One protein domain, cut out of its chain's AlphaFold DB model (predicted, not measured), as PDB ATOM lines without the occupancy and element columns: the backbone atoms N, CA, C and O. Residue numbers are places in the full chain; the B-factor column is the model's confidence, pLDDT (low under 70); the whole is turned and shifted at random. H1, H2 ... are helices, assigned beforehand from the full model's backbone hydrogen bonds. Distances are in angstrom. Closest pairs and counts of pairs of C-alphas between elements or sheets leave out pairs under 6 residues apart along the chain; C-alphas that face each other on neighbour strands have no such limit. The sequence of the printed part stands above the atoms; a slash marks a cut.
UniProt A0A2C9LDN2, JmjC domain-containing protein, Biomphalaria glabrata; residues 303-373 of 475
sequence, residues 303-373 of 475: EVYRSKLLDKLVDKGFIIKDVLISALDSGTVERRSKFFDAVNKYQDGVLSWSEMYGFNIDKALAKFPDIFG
ATOM      1  N   GLU A 303     -36.096 -93.272  61.594       94.31
ATOM      2  CA  GLU A 303     -36.380 -91.825  61.596       94.31
ATOM      3  C   GLU A 303     -36.382 -91.220  63.016       94.31
ATOM      4  O   GLU A 303     -36.124 -90.028  63.184       94.31
ATOM      5  N   VAL A 304     -36.524 -92.039  64.067       91.25
ATOM      6  CA  VAL A 304     -36.316 -91.590  65.455       91.25
ATOM      7  C   VAL A 304     -34.875 -91.111  65.698       91.25
ATOM      8  O   VAL A 304     -34.658 -90.146  66.432       91.25
ATOM      9  N   TYR A 305     -33.877 -91.728  65.052       94.06
ATOM     10  CA  TYR A 305     -32.478 -91.296  65.135       94.06
ATOM     11  C   TYR A 305     -32.242 -90.009  64.352       94.06
ATOM     12  O   TYR A 305     -31.478 -89.160  64.813       94.06
ATOM     13  N   ARG A 306     -32.927 -89.823  63.212       95.00
ATOM     14  CA  ARG A 306     -32.918 -88.530  62.516       95.00
ATOM     15  C   ARG A 306     -33.514 -87.454  63.414       95.00
ATOM     16  O   ARG A 306     -32.869 -86.438  63.618       95.00
ATOM     17  N   SER A 307     -34.679 -87.685  64.015       93.06
ATOM     18  CA  SER A 307     -35.295 -86.712  64.926       93.06
ATOM     19  C   SER A 307     -34.357 -86.333  66.084       93.06
ATOM     20  O   SER A 307     -34.137 -85.147  66.315       93.06
ATOM     21  N   LYS A 308     -33.690 -87.308  66.720       92.56
ATOM     22  CA  LYS A 308     -32.682 -87.056  67.773       92.56
ATOM     23  C   LYS A 308     -31.458 -86.278  67.276       92.56
ATOM     24  O   LYS A 308     -30.889 -85.484  68.023       92.56
ATOM     25  N   LEU A 309     -31.033 -86.500  66.031       94.94
ATOM     26  CA  LEU A 309     -29.981 -85.708  65.388       94.94
ATOM     27  C   LEU A 309     -30.440 -84.255  65.181       94.94
ATOM     28  O   LEU A 309     -29.701 -83.325  65.498       94.94
ATOM     29  N   LEU A 310     -31.659 -84.058  64.679       94.94
ATOM     30  CA  LEU A 310     -32.213 -82.737  64.373       94.94
ATOM     31  C   LEU A 310     -32.529 -81.918  65.627       94.94
ATOM     32  O   LEU A 310     -32.332 -80.705  65.599       94.94
ATOM     33  N   ASP A 311     -32.895 -82.555  66.743       93.44
ATOM     34  CA  ASP A 311     -33.030 -81.897  68.053       93.44
ATOM     35  C   ASP A 311     -31.776 -81.087  68.426       93.44
ATOM     36  O   ASP A 311     -31.866 -80.021  69.030       93.44
ATOM     37  N   LYS A 312     -30.586 -81.575  68.050       93.88
ATOM     38  CA  LYS A 312     -29.309 -80.909  68.348       93.88
ATOM     39  C   LYS A 312     -29.022 -79.714  67.431       93.88
ATOM     40  O   LYS A 312     -28.160 -78.890  67.750       93.88
ATOM     41  N   LEU A 313     -29.720 -79.626  66.300       94.56
ATOM     42  CA  LEU A 313     -29.448 -78.684  65.213       94.56
ATOM     43  C   LEU A 313     -30.539 -77.620  65.040       94.56
ATOM     44  O   LEU A 313     -30.241 -76.552  64.512       94.56
ATOM     45  N   VAL A 314     -31.766 -77.873  65.511       91.81
ATOM     46  CA  VAL A 314     -32.946 -77.030  65.243       91.81
ATOM     47  C   VAL A 314     -32.756 -75.553  65.609       91.81
ATOM     48  O   VAL A 314     -33.112 -74.679  64.824       91.81
ATOM     49  N   ASP A 315     -32.084 -75.266  66.724       90.81
ATOM     50  CA  ASP A 315     -31.870 -73.895  67.212       90.81
ATOM     51  C   ASP A 315     -30.516 -73.293  66.791       90.81
ATOM     52  O   ASP A 315     -30.090 -72.262  67.317       90.81
ATOM     53  N   LYS A 316     -29.780 -73.944  65.879       88.94
ATOM     54  CA  LYS A 316     -28.412 -73.536  65.503       88.94
ATOM     55  C   LYS A 316     -28.339 -72.617  64.282       88.94
ATOM     56  O   LYS A 316     -27.258 -72.124  63.968       88.94
ATOM     57  N   GLY A 317     -29.463 -72.342  63.622       89.44
ATOM     58  CA  GLY A 317     -29.495 -71.529  62.405       89.44
ATOM     59  C   GLY A 317     -28.869 -72.269  61.220       89.44
ATOM     60  O   GLY A 317     -29.292 -73.375  60.898       89.44
ATOM     61  N   PHE A 318     -27.876 -71.667  60.560       91.00
ATOM     62  CA  PHE A 318     -27.185 -72.306  59.435       91.00
ATOM     63  C   PHE A 318     -26.328 -73.485  59.905       91.00
ATOM     64  O   PHE A 318     -25.421 -73.330  60.728       91.00
ATOM     65  N   ILE A 319     -26.573 -74.662  59.333       95.94
ATOM     66  CA  ILE A 319     -25.850 -75.887  59.671       95.94
ATOM     67  C   ILE A 319     -24.580 -75.952  58.817       95.94
ATOM     68  O   ILE A 319     -24.520 -76.638  57.803       95.94
ATOM     69  N   ILE A 320     -23.554 -75.200  59.210       96.94
ATOM     70  CA  ILE A 320     -22.201 -75.320  58.640       96.94
ATOM     71  C   ILE A 320     -21.413 -76.436  59.336       96.94
ATOM     72  O   ILE A 320     -21.786 -76.893  60.419       96.94
ATOM     73  N   LYS A 321     -20.285 -76.846  58.748       97.00
ATOM     74  CA  LYS A 321     -19.465 -77.961  59.251       97.00
ATOM     75  C   LYS A 321     -19.103 -77.827  60.732       97.00
ATOM     76  O   LYS A 321     -19.339 -78.757  61.499       97.00
ATOM     77  N   ASP A 322     -18.614 -76.665  61.154       96.12
ATOM     78  CA  ASP A 322     -18.222 -76.431  62.551       96.12
ATOM     79  C   ASP A 322     -19.417 -76.470  63.514       96.12
ATOM     80  O   ASP A 322     -19.300 -76.948  64.646       96.12
ATOM     81  N   VAL A 323     -20.590 -76.013  63.063       96.31
ATOM     82  CA  VAL A 323     -21.838 -76.087  63.833       96.31
ATOM     83  C   VAL A 323     -22.257 -77.541  64.012       96.31
ATOM     84  O   VAL A 323     -22.534 -77.950  65.136       96.31
ATOM     85  N   LEU A 324     -22.239 -78.347  62.944       96.44
ATOM     86  CA  LEU A 324     -22.550 -79.773  63.043       96.44
ATOM     87  C   LEU A 324     -21.550 -80.491  63.950       96.44
ATOM     88  O   LEU A 324     -21.958 -81.218  64.851       96.44
ATOM     89  N   ILE A 325     -20.246 -80.270  63.761       96.12
ATOM     90  CA  ILE A 325     -19.216 -80.899  64.592       96.12
ATOM     91  C   ILE A 325     -19.451 -80.539  66.060       96.12
ATOM     92  O   ILE A 325     -19.541 -81.433  66.892       96.12
ATOM     93  N   SER A 326     -19.608 -79.258  66.389       95.06
ATOM     94  CA  SER A 326     -19.783 -78.823  67.781       95.06
ATOM     95  C   SER A 326     -21.112 -79.249  68.415       95.06
ATOM     96  O   SER A 326     -21.161 -79.407  69.632       95.06
ATOM     97  N   ALA A 327     -22.172 -79.453  67.630       94.44
ATOM     98  CA  ALA A 327     -23.479 -79.867  68.139       94.44
ATOM     99  C   ALA A 327     -23.552 -81.357  68.513       94.44
ATOM    100  O   ALA A 327     -24.398 -81.741  69.319       94.44
ATOM    101  N   LEU A 328     -22.710 -82.209  67.924       93.25
ATOM    102  CA  LEU A 328     -22.768 -83.656  68.126       93.25
ATOM    103  C   LEU A 328     -21.723 -84.108  69.144       93.25
ATOM    104  O   LEU A 328     -20.535 -84.009  68.883       93.25
ATOM    105  N   ASP A 329     -22.148 -84.664  70.276       88.25
ATOM    106  CA  ASP A 329     -21.239 -85.181  71.321       88.25
ATOM    107  C   ASP A 329     -20.660 -86.575  71.010       88.25
ATOM    108  O   ASP A 329     -19.842 -87.106  71.760       88.25
ATOM    109  N   SER A 330     -21.124 -87.189  69.924       89.31
ATOM    110  CA  SER A 330     -20.834 -88.556  69.503       89.31
ATOM    111  C   SER A 330     -19.967 -88.585  68.239       89.31
ATOM    112  O   SER A 330     -20.010 -87.676  67.409       89.31
ATOM    113  N   GLY A 331     -19.169 -89.647  68.092       88.88
ATOM    114  CA  GLY A 331     -18.193 -89.785  67.006       88.88
ATOM    115  C   GLY A 331     -16.968 -88.870  67.151       88.88
ATOM    116  O   GLY A 331     -16.926 -87.941  67.961       88.88
ATOM    117  N   THR A 332     -15.920 -89.139  66.369       92.06
ATOM    118  CA  THR A 332     -14.723 -88.277  66.351       92.06
ATOM    119  C   THR A 332     -14.975 -86.997  65.543       92.06
ATOM    120  O   THR A 332     -15.990 -86.858  64.857       92.06
ATOM    121  N   VAL A 333     -14.071 -86.013  65.626       94.19
ATOM    122  CA  VAL A 333     -14.158 -84.791  64.797       94.19
ATOM    123  C   VAL A 333     -14.105 -85.147  63.309       94.19
ATOM    124  O   VAL A 333     -14.909 -84.653  62.523       94.19
ATOM    125  N   GLU A 334     -13.210 -86.058  62.940       92.62
ATOM    126  CA  GLU A 334     -13.005 -86.526  61.570       92.62
ATOM    127  C   GLU A 334     -14.272 -87.194  61.034       92.62
ATOM    128  O   GLU A 334     -14.708 -86.910  59.919       92.62
ATOM    129  N   ARG A 335     -14.924 -88.022  61.857       91.94
ATOM    130  CA  ARG A 335     -16.162 -88.700  61.471       91.94
ATOM    131  C   ARG A 335     -17.351 -87.763  61.348       91.94
ATOM    132  O   ARG A 335     -18.108 -87.891  60.390       91.94
ATOM    133  N   ARG A 336     -17.481 -86.783  62.245       95.19
ATOM    134  CA  ARG A 336     -18.492 -85.721  62.116       95.19
ATOM    135  C   ARG A 336     -18.264 -84.889  60.851       95.19
ATOM    136  O   ARG A 336     -19.228 -84.597  60.150       95.19
ATOM    137  N   SER A 337     -17.009 -84.586  60.502       95.12
ATOM    138  CA  SER A 337     -16.682 -83.930  59.227       95.12
ATOM    139  C   SER A 337     -17.073 -84.792  58.028       95.12
ATOM    140  O   SER A 337     -17.713 -84.294  57.112       95.12
ATOM    141  N   LYS A 338     -16.729 -86.085  58.029       94.06
ATOM    142  CA  LYS A 338     -17.065 -86.996  56.925       94.06
ATOM    143  C   LYS A 338     -18.577 -87.185  56.776       94.06
ATOM    144  O   LYS A 338     -19.070 -87.257  55.657       94.06
ATOM    145  N   PHE A 339     -19.316 -87.223  57.885       95.38
ATOM    146  CA  PHE A 339     -20.778 -87.240  57.867       95.38
ATOM    147  C   PHE A 339     -21.347 -85.957  57.258       95.38
ATOM    148  O   PHE A 339     -22.197 -86.039  56.378       95.38
ATOM    149  N   PHE A 340     -20.838 -84.788  57.665       96.62
ATOM    150  CA  PHE A 340     -21.217 -83.512  57.056       96.62
ATOM    151  C   PHE A 340     -21.013 -83.540  55.539       96.62
ATOM    152  O   PHE A 340     -21.936 -83.237  54.791       96.62
ATOM    153  N   ASP A 341     -19.827 -83.955  55.091       95.44
ATOM    154  CA  ASP A 341     -19.485 -84.001  53.669       95.44
ATOM    155  C   ASP A 341     -20.375 -84.992  52.895       95.44
ATOM    156  O   ASP A 341     -20.742 -84.722  51.757       95.44
ATOM    157  N   ALA A 342     -20.789 -86.100  53.521       95.00
ATOM    158  CA  ALA A 342     -21.694 -87.082  52.920       95.00
ATOM    159  C   ALA A 342     -23.160 -86.612  52.838       95.00
ATOM    160  O   ALA A 342     -23.907 -87.072  51.972       95.00
ATOM    161  N   VAL A 343     -23.595 -85.729  53.745       96.44
ATOM    162  CA  VAL A 343     -24.949 -85.146  53.731       96.44
ATOM    163  C   VAL A 343     -25.021 -83.909  52.832       96.44
ATOM    164  O   VAL A 343     -26.072 -83.685  52.237       96.44
ATOM    165  N   ASN A 344     -23.927 -83.154  52.695       95.75
ATOM    166  CA  ASN A 344     -23.801 -81.949  51.868       95.75
ATOM    167  C   ASN A 344     -23.854 -82.283  50.367       95.75
ATOM    168  O   ASN A 344     -22.840 -82.300  49.665       95.75
ATOM    169  N   LYS A 345     -25.060 -82.571  49.880       94.25
ATOM    170  CA  LYS A 345     -25.348 -82.987  48.511       94.25
ATOM    171  C   LYS A 345     -24.967 -81.899  47.514       94.25
ATOM    172  O   LYS A 345     -24.492 -82.221  46.427       94.25
ATOM    173  N   TYR A 346     -25.187 -80.634  47.870       93.12
ATOM    174  CA  TYR A 346     -24.932 -79.499  46.980       93.12
ATOM    175  C   TYR A 346     -23.488 -78.994  47.018       93.12
ATOM    176  O   TYR A 346     -23.108 -78.187  46.172       93.12
ATOM    177  N   GLN A 347     -22.671 -79.491  47.952       93.69
ATOM    178  CA  GLN A 347     -21.261 -79.124  48.108       93.69
ATOM    179  C   GLN A 347     -21.029 -77.612  48.299       93.69
ATOM    180  O   GLN A 347     -19.963 -77.093  47.971       93.69
ATOM    181  N   ASP A 348     -22.000 -76.899  48.872       95.38
ATOM    182  CA  ASP A 348     -21.945 -75.445  49.089       95.38
ATOM    183  C   ASP A 348     -21.406 -75.061  50.482       95.38
ATOM    184  O   ASP A 348     -21.083 -73.902  50.748       95.38
ATOM    185  N   GLY A 349     -21.252 -76.054  51.362       95.56
ATOM    186  CA  GLY A 349     -20.685 -75.893  52.700       95.56
ATOM    187  C   GLY A 349     -21.721 -75.581  53.778       95.56
ATOM    188  O   GLY A 349     -21.329 -75.301  54.917       95.56
ATOM    189  N   VAL A 350     -23.018 -75.666  53.461       96.25
ATOM    190  CA  VAL A 350     -24.126 -75.446  54.395       96.25
ATOM    191  C   VAL A 350     -25.181 -76.533  54.193       96.25
ATOM    192  O   VAL A 350     -25.673 -76.716  53.094       96.25
ATOM    193  N   LEU A 351     -25.597 -77.229  55.253       96.69
ATOM    194  CA  LEU A 351     -26.690 -78.198  55.142       96.69
ATOM    195  C   LEU A 351     -28.040 -77.489  55.223       96.69
ATOM    196  O   LEU A 351     -28.369 -76.839  56.223       96.69
ATOM    197  N   SER A 352     -28.840 -77.655  54.179       95.06
ATOM    198  CA  SER A 352     -30.246 -77.263  54.161       95.06
ATOM    199  C   SER A 352     -31.124 -78.275  54.908       95.06
ATOM    200  O   SER A 352     -30.789 -79.454  55.038       95.06
ATOM    201  N   TRP A 353     -32.313 -77.853  55.353       93.75
ATOM    202  CA  TRP A 353     -33.295 -78.787  55.918       93.75
ATOM    203  C   TRP A 353     -33.735 -79.857  54.912       93.75
ATOM    204  O   TRP A 353     -33.967 -81.000  55.303       93.75
ATOM    205  N   SER A 354     -33.774 -79.519  53.620       92.62
ATOM    206  CA  SER A 354     -34.070 -80.474  52.551       92.62
ATOM    207  C   SER A 354     -33.028 -81.597  52.483       92.62
ATOM    208  O   SER A 354     -33.397 -82.765  52.408       92.62
ATOM    209  N   GLU A 355     -31.732 -81.289  52.608       94.94
ATOM    210  CA  GLU A 355     -30.672 -82.308  52.692       94.94
ATOM    211  C   GLU A 355     -30.773 -83.124  53.979       94.94
ATOM    212  O   GLU A 355     -30.744 -84.357  53.945       94.94
ATOM    213  N   MET A 356     -30.986 -82.448  55.111       95.31
ATOM    214  CA  MET A 356     -31.106 -83.088  56.421       95.31
ATOM    215  C   MET A 356     -32.289 -84.055  56.522       95.31
ATOM    216  O   MET A 356     -32.214 -85.011  57.292       95.31
ATOM    217  N   TYR A 357     -33.352 -83.845  55.746       93.44
ATOM    218  CA  TYR A 357     -34.479 -84.772  55.596       93.44
ATOM    219  C   TYR A 357     -34.372 -85.676  54.354       93.44
ATOM    220  O   TYR A 357     -35.122 -86.643  54.233       93.44
ATOM    221  N   GLY A 358     -33.455 -85.381  53.432       92.38
ATOM    222  CA  GLY A 358     -33.349 -86.027  52.126       92.38
ATOM    223  C   GLY A 358     -32.398 -87.220  52.075       92.38
ATOM    224  O   GLY A 358     -32.588 -88.100  51.237       92.38
ATOM    225  N   PHE A 359     -31.382 -87.279  52.943       95.00
ATOM    226  CA  PHE A 359     -30.477 -88.434  52.979       95.00
ATOM    227  C   PHE A 359     -31.200 -89.690  53.492       95.00
ATOM    228  O   PHE A 359     -32.102 -89.593  54.320       95.00
ATOM    229  N   ASN A 360     -30.793 -90.882  53.058       95.19
ATOM    230  CA  ASN A 360     -31.348 -92.155  53.515       95.19
ATOM    231  C   ASN A 360     -30.835 -92.490  54.930       95.19
ATOM    232  O   ASN A 360     -29.638 -92.732  55.129       95.19
ATOM    233  N   ILE A 361     -31.737 -92.499  55.917       95.31
ATOM    234  CA  ILE A 361     -31.380 -92.696  57.330       95.31
ATOM    235  C   ILE A 361     -30.789 -94.083  57.601       95.31
ATOM    236  O   ILE A 361     -29.848 -94.198  58.383       95.31
ATOM    237  N   ASP A 362     -31.259 -95.122  56.911       94.44
ATOM    238  CA  ASP A 362     -30.779 -96.493  57.107       94.44
ATOM    239  C   ASP A 362     -29.328 -96.640  56.628       94.44
ATOM    240  O   ASP A 362     -28.487 -97.215  57.325       94.44
ATOM    241  N   LYS A 363     -28.992 -96.040  55.475       93.94
ATOM    242  CA  LYS A 363     -27.603 -95.965  54.990       93.94
ATOM    243  C   LYS A 363     -26.725 -95.144  55.931       93.94
ATOM    244  O   LYS A 363     -25.588 -95.535  56.199       93.94
ATOM    245  N   ALA A 364     -27.246 -94.029  56.446       94.56
ATOM    246  CA  ALA A 364     -26.516 -93.177  57.377       94.56
ATOM    247  C   ALA A 364     -26.188 -93.916  58.680       94.56
ATOM    248  O   ALA A 364     -25.045 -93.870  59.119       94.56
ATOM    249  N   LEU A 365     -27.132 -94.661  59.256       93.75
ATOM    250  CA  LEU A 365     -26.897 -95.481  60.449       93.75
ATOM    251  C   LEU A 365     -25.912 -96.621  60.195       93.75
ATOM    252  O   LEU A 365     -25.080 -96.906  61.051       93.75
ATOM    253  N   ALA A 366     -25.963 -97.246  59.018       91.75
ATOM    254  CA  ALA A 366     -25.024 -98.301  58.655       91.75
ATOM    255  C   ALA A 366     -23.586 -97.777  58.484       91.75
ATOM    256  O   ALA A 366     -22.633 -98.448  58.880       91.75
ATOM    257  N   LYS A 367     -23.411 -96.584  57.898       91.81
ATOM    258  CA  LYS A 367     -22.089 -95.991  57.627       91.81
ATOM    259  C   LYS A 367     -21.557 -95.133  58.778       91.81
ATOM    260  O   LYS A 367     -20.340 -95.008  58.921       91.81
ATOM    261  N   PHE A 368     -22.440 -94.571  59.601       93.50
ATOM    262  CA  PHE A 368     -22.128 -93.678  60.719       93.50
ATOM    263  C   PHE A 368     -22.828 -94.055  62.034       93.50
ATOM    264  O   PHE A 368     -23.394 -93.175  62.684       93.50
ATOM    265  N   PRO A 369     -22.769 -95.321  62.490       93.50
ATOM    266  CA  PRO A 369     -23.454 -95.729  63.721       93.50
ATOM    267  C   PRO A 369     -22.987 -94.914  64.936       93.50
ATOM    268  O   PRO A 369     -23.791 -94.540  65.786       93.50
ATOM    269  N   ASP A 370     -21.705 -94.551  64.965       92.19
ATOM    270  CA  ASP A 370     -21.084 -93.742  66.009       92.19
ATOM    271  C   ASP A 370     -21.674 -92.331  66.109       92.19
ATOM    272  O   ASP A 370     -21.859 -91.835  67.217       92.19
ATOM    273  N   ILE A 371     -22.039 -91.710  64.983       94.25
ATOM    274  CA  ILE A 371     -22.681 -90.388  64.958       94.25
ATOM    275  C   ILE A 371     -24.050 -90.441  65.638       94.25
ATOM    276  O   ILE A 371     -24.405 -89.529  66.382       94.25
ATOM    277  N   PHE A 372     -24.778 -91.545  65.477       93.75
ATOM    278  CA  PHE A 372     -26.084 -91.763  66.102       93.75
ATOM    279  C   PHE A 372     -25.998 -92.394  67.503       93.75
ATOM    280  O   PHE A 372     -27.021 -92.777  68.069       93.75
ATOM    281  N   GLY A 373     -24.796 -92.495  68.087       90.44
ATOM    282  CA  GLY A 373     -24.592 -93.055  69.428       90.44
ATOM    283  C   GLY A 373     -24.800 -94.570  69.510       90.44
ATOM    284  O   GLY A 373     -25.017 -95.100  70.599       90.44
TER     285      GLY A 373
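Overview. This is residues 303 to 373 of the 475 residues of the protein "JmjC domain-containing protein" of Biomphalaria glabrata (UniProt A0A2C9LDN2). Five short helices and their loops make a small rounded body, with H2 packed on H3 at a steep angle on one side, H1 and H4 on the opposite side, and H5 at one end. A short antiparallel pairing of residues 319 to 320 with 350 to 351 ties the stretch before H2 to the stretch before H4. The printed part has 71 residues, in the order H1, H2, H3, H4, H5, with no named strand; the class is all helix. It is compact, with a radius of gyration of the C-alphas of 10.8 A and spans of 25 by 22 by 21 A.

Arrangement. H1, residues 303 to 311, touches no helix. It is close to but not clearly touching H5, residues 361 to 367, about perpendicular at 85 degrees; their closest C-alphas, of Glu 303 and Ile 361, are 6.6 A apart. H1 and H4, residues 353 to 358, are near each other, with 8 pairs of C-alphas within 10 A. H2, residues 321 to 327, touches H3, residues 333 to 343, at a steep tilt of 62 degrees, opposite ways; their closest C-alphas, of Ile 325 and Arg 336, are 5.5 A apart. H3 and H4 are close but not clearly touching, about perpendicular at 79 degrees, the closest C-alphas being those of Val 343 and Glu 355, at 6.5 A. H3 and H5 are only just apart, at 8.3 A. In H1, H2, H3, H4 and H5 every O i to N i+4 pair is within hydrogen-bond range.

Along the chain. H1 begins at C-alpha 303, (-36.380, -91.825, 61.596), and is 12.3 A long. H2 is 9.9 A, H3 15.5 A, H4 8.2 A and H5 9.9 A, ending at C-alpha 367, (-22.089, -95.991, 57.627).

Size, cuts and confidence. The C-alphas farthest apart, of Gly 317 and Ala 366, are 27.4 A apart. The printed part has no cut and no long link. Its mean pLDDT is 93.9, and no printed residue is under 70.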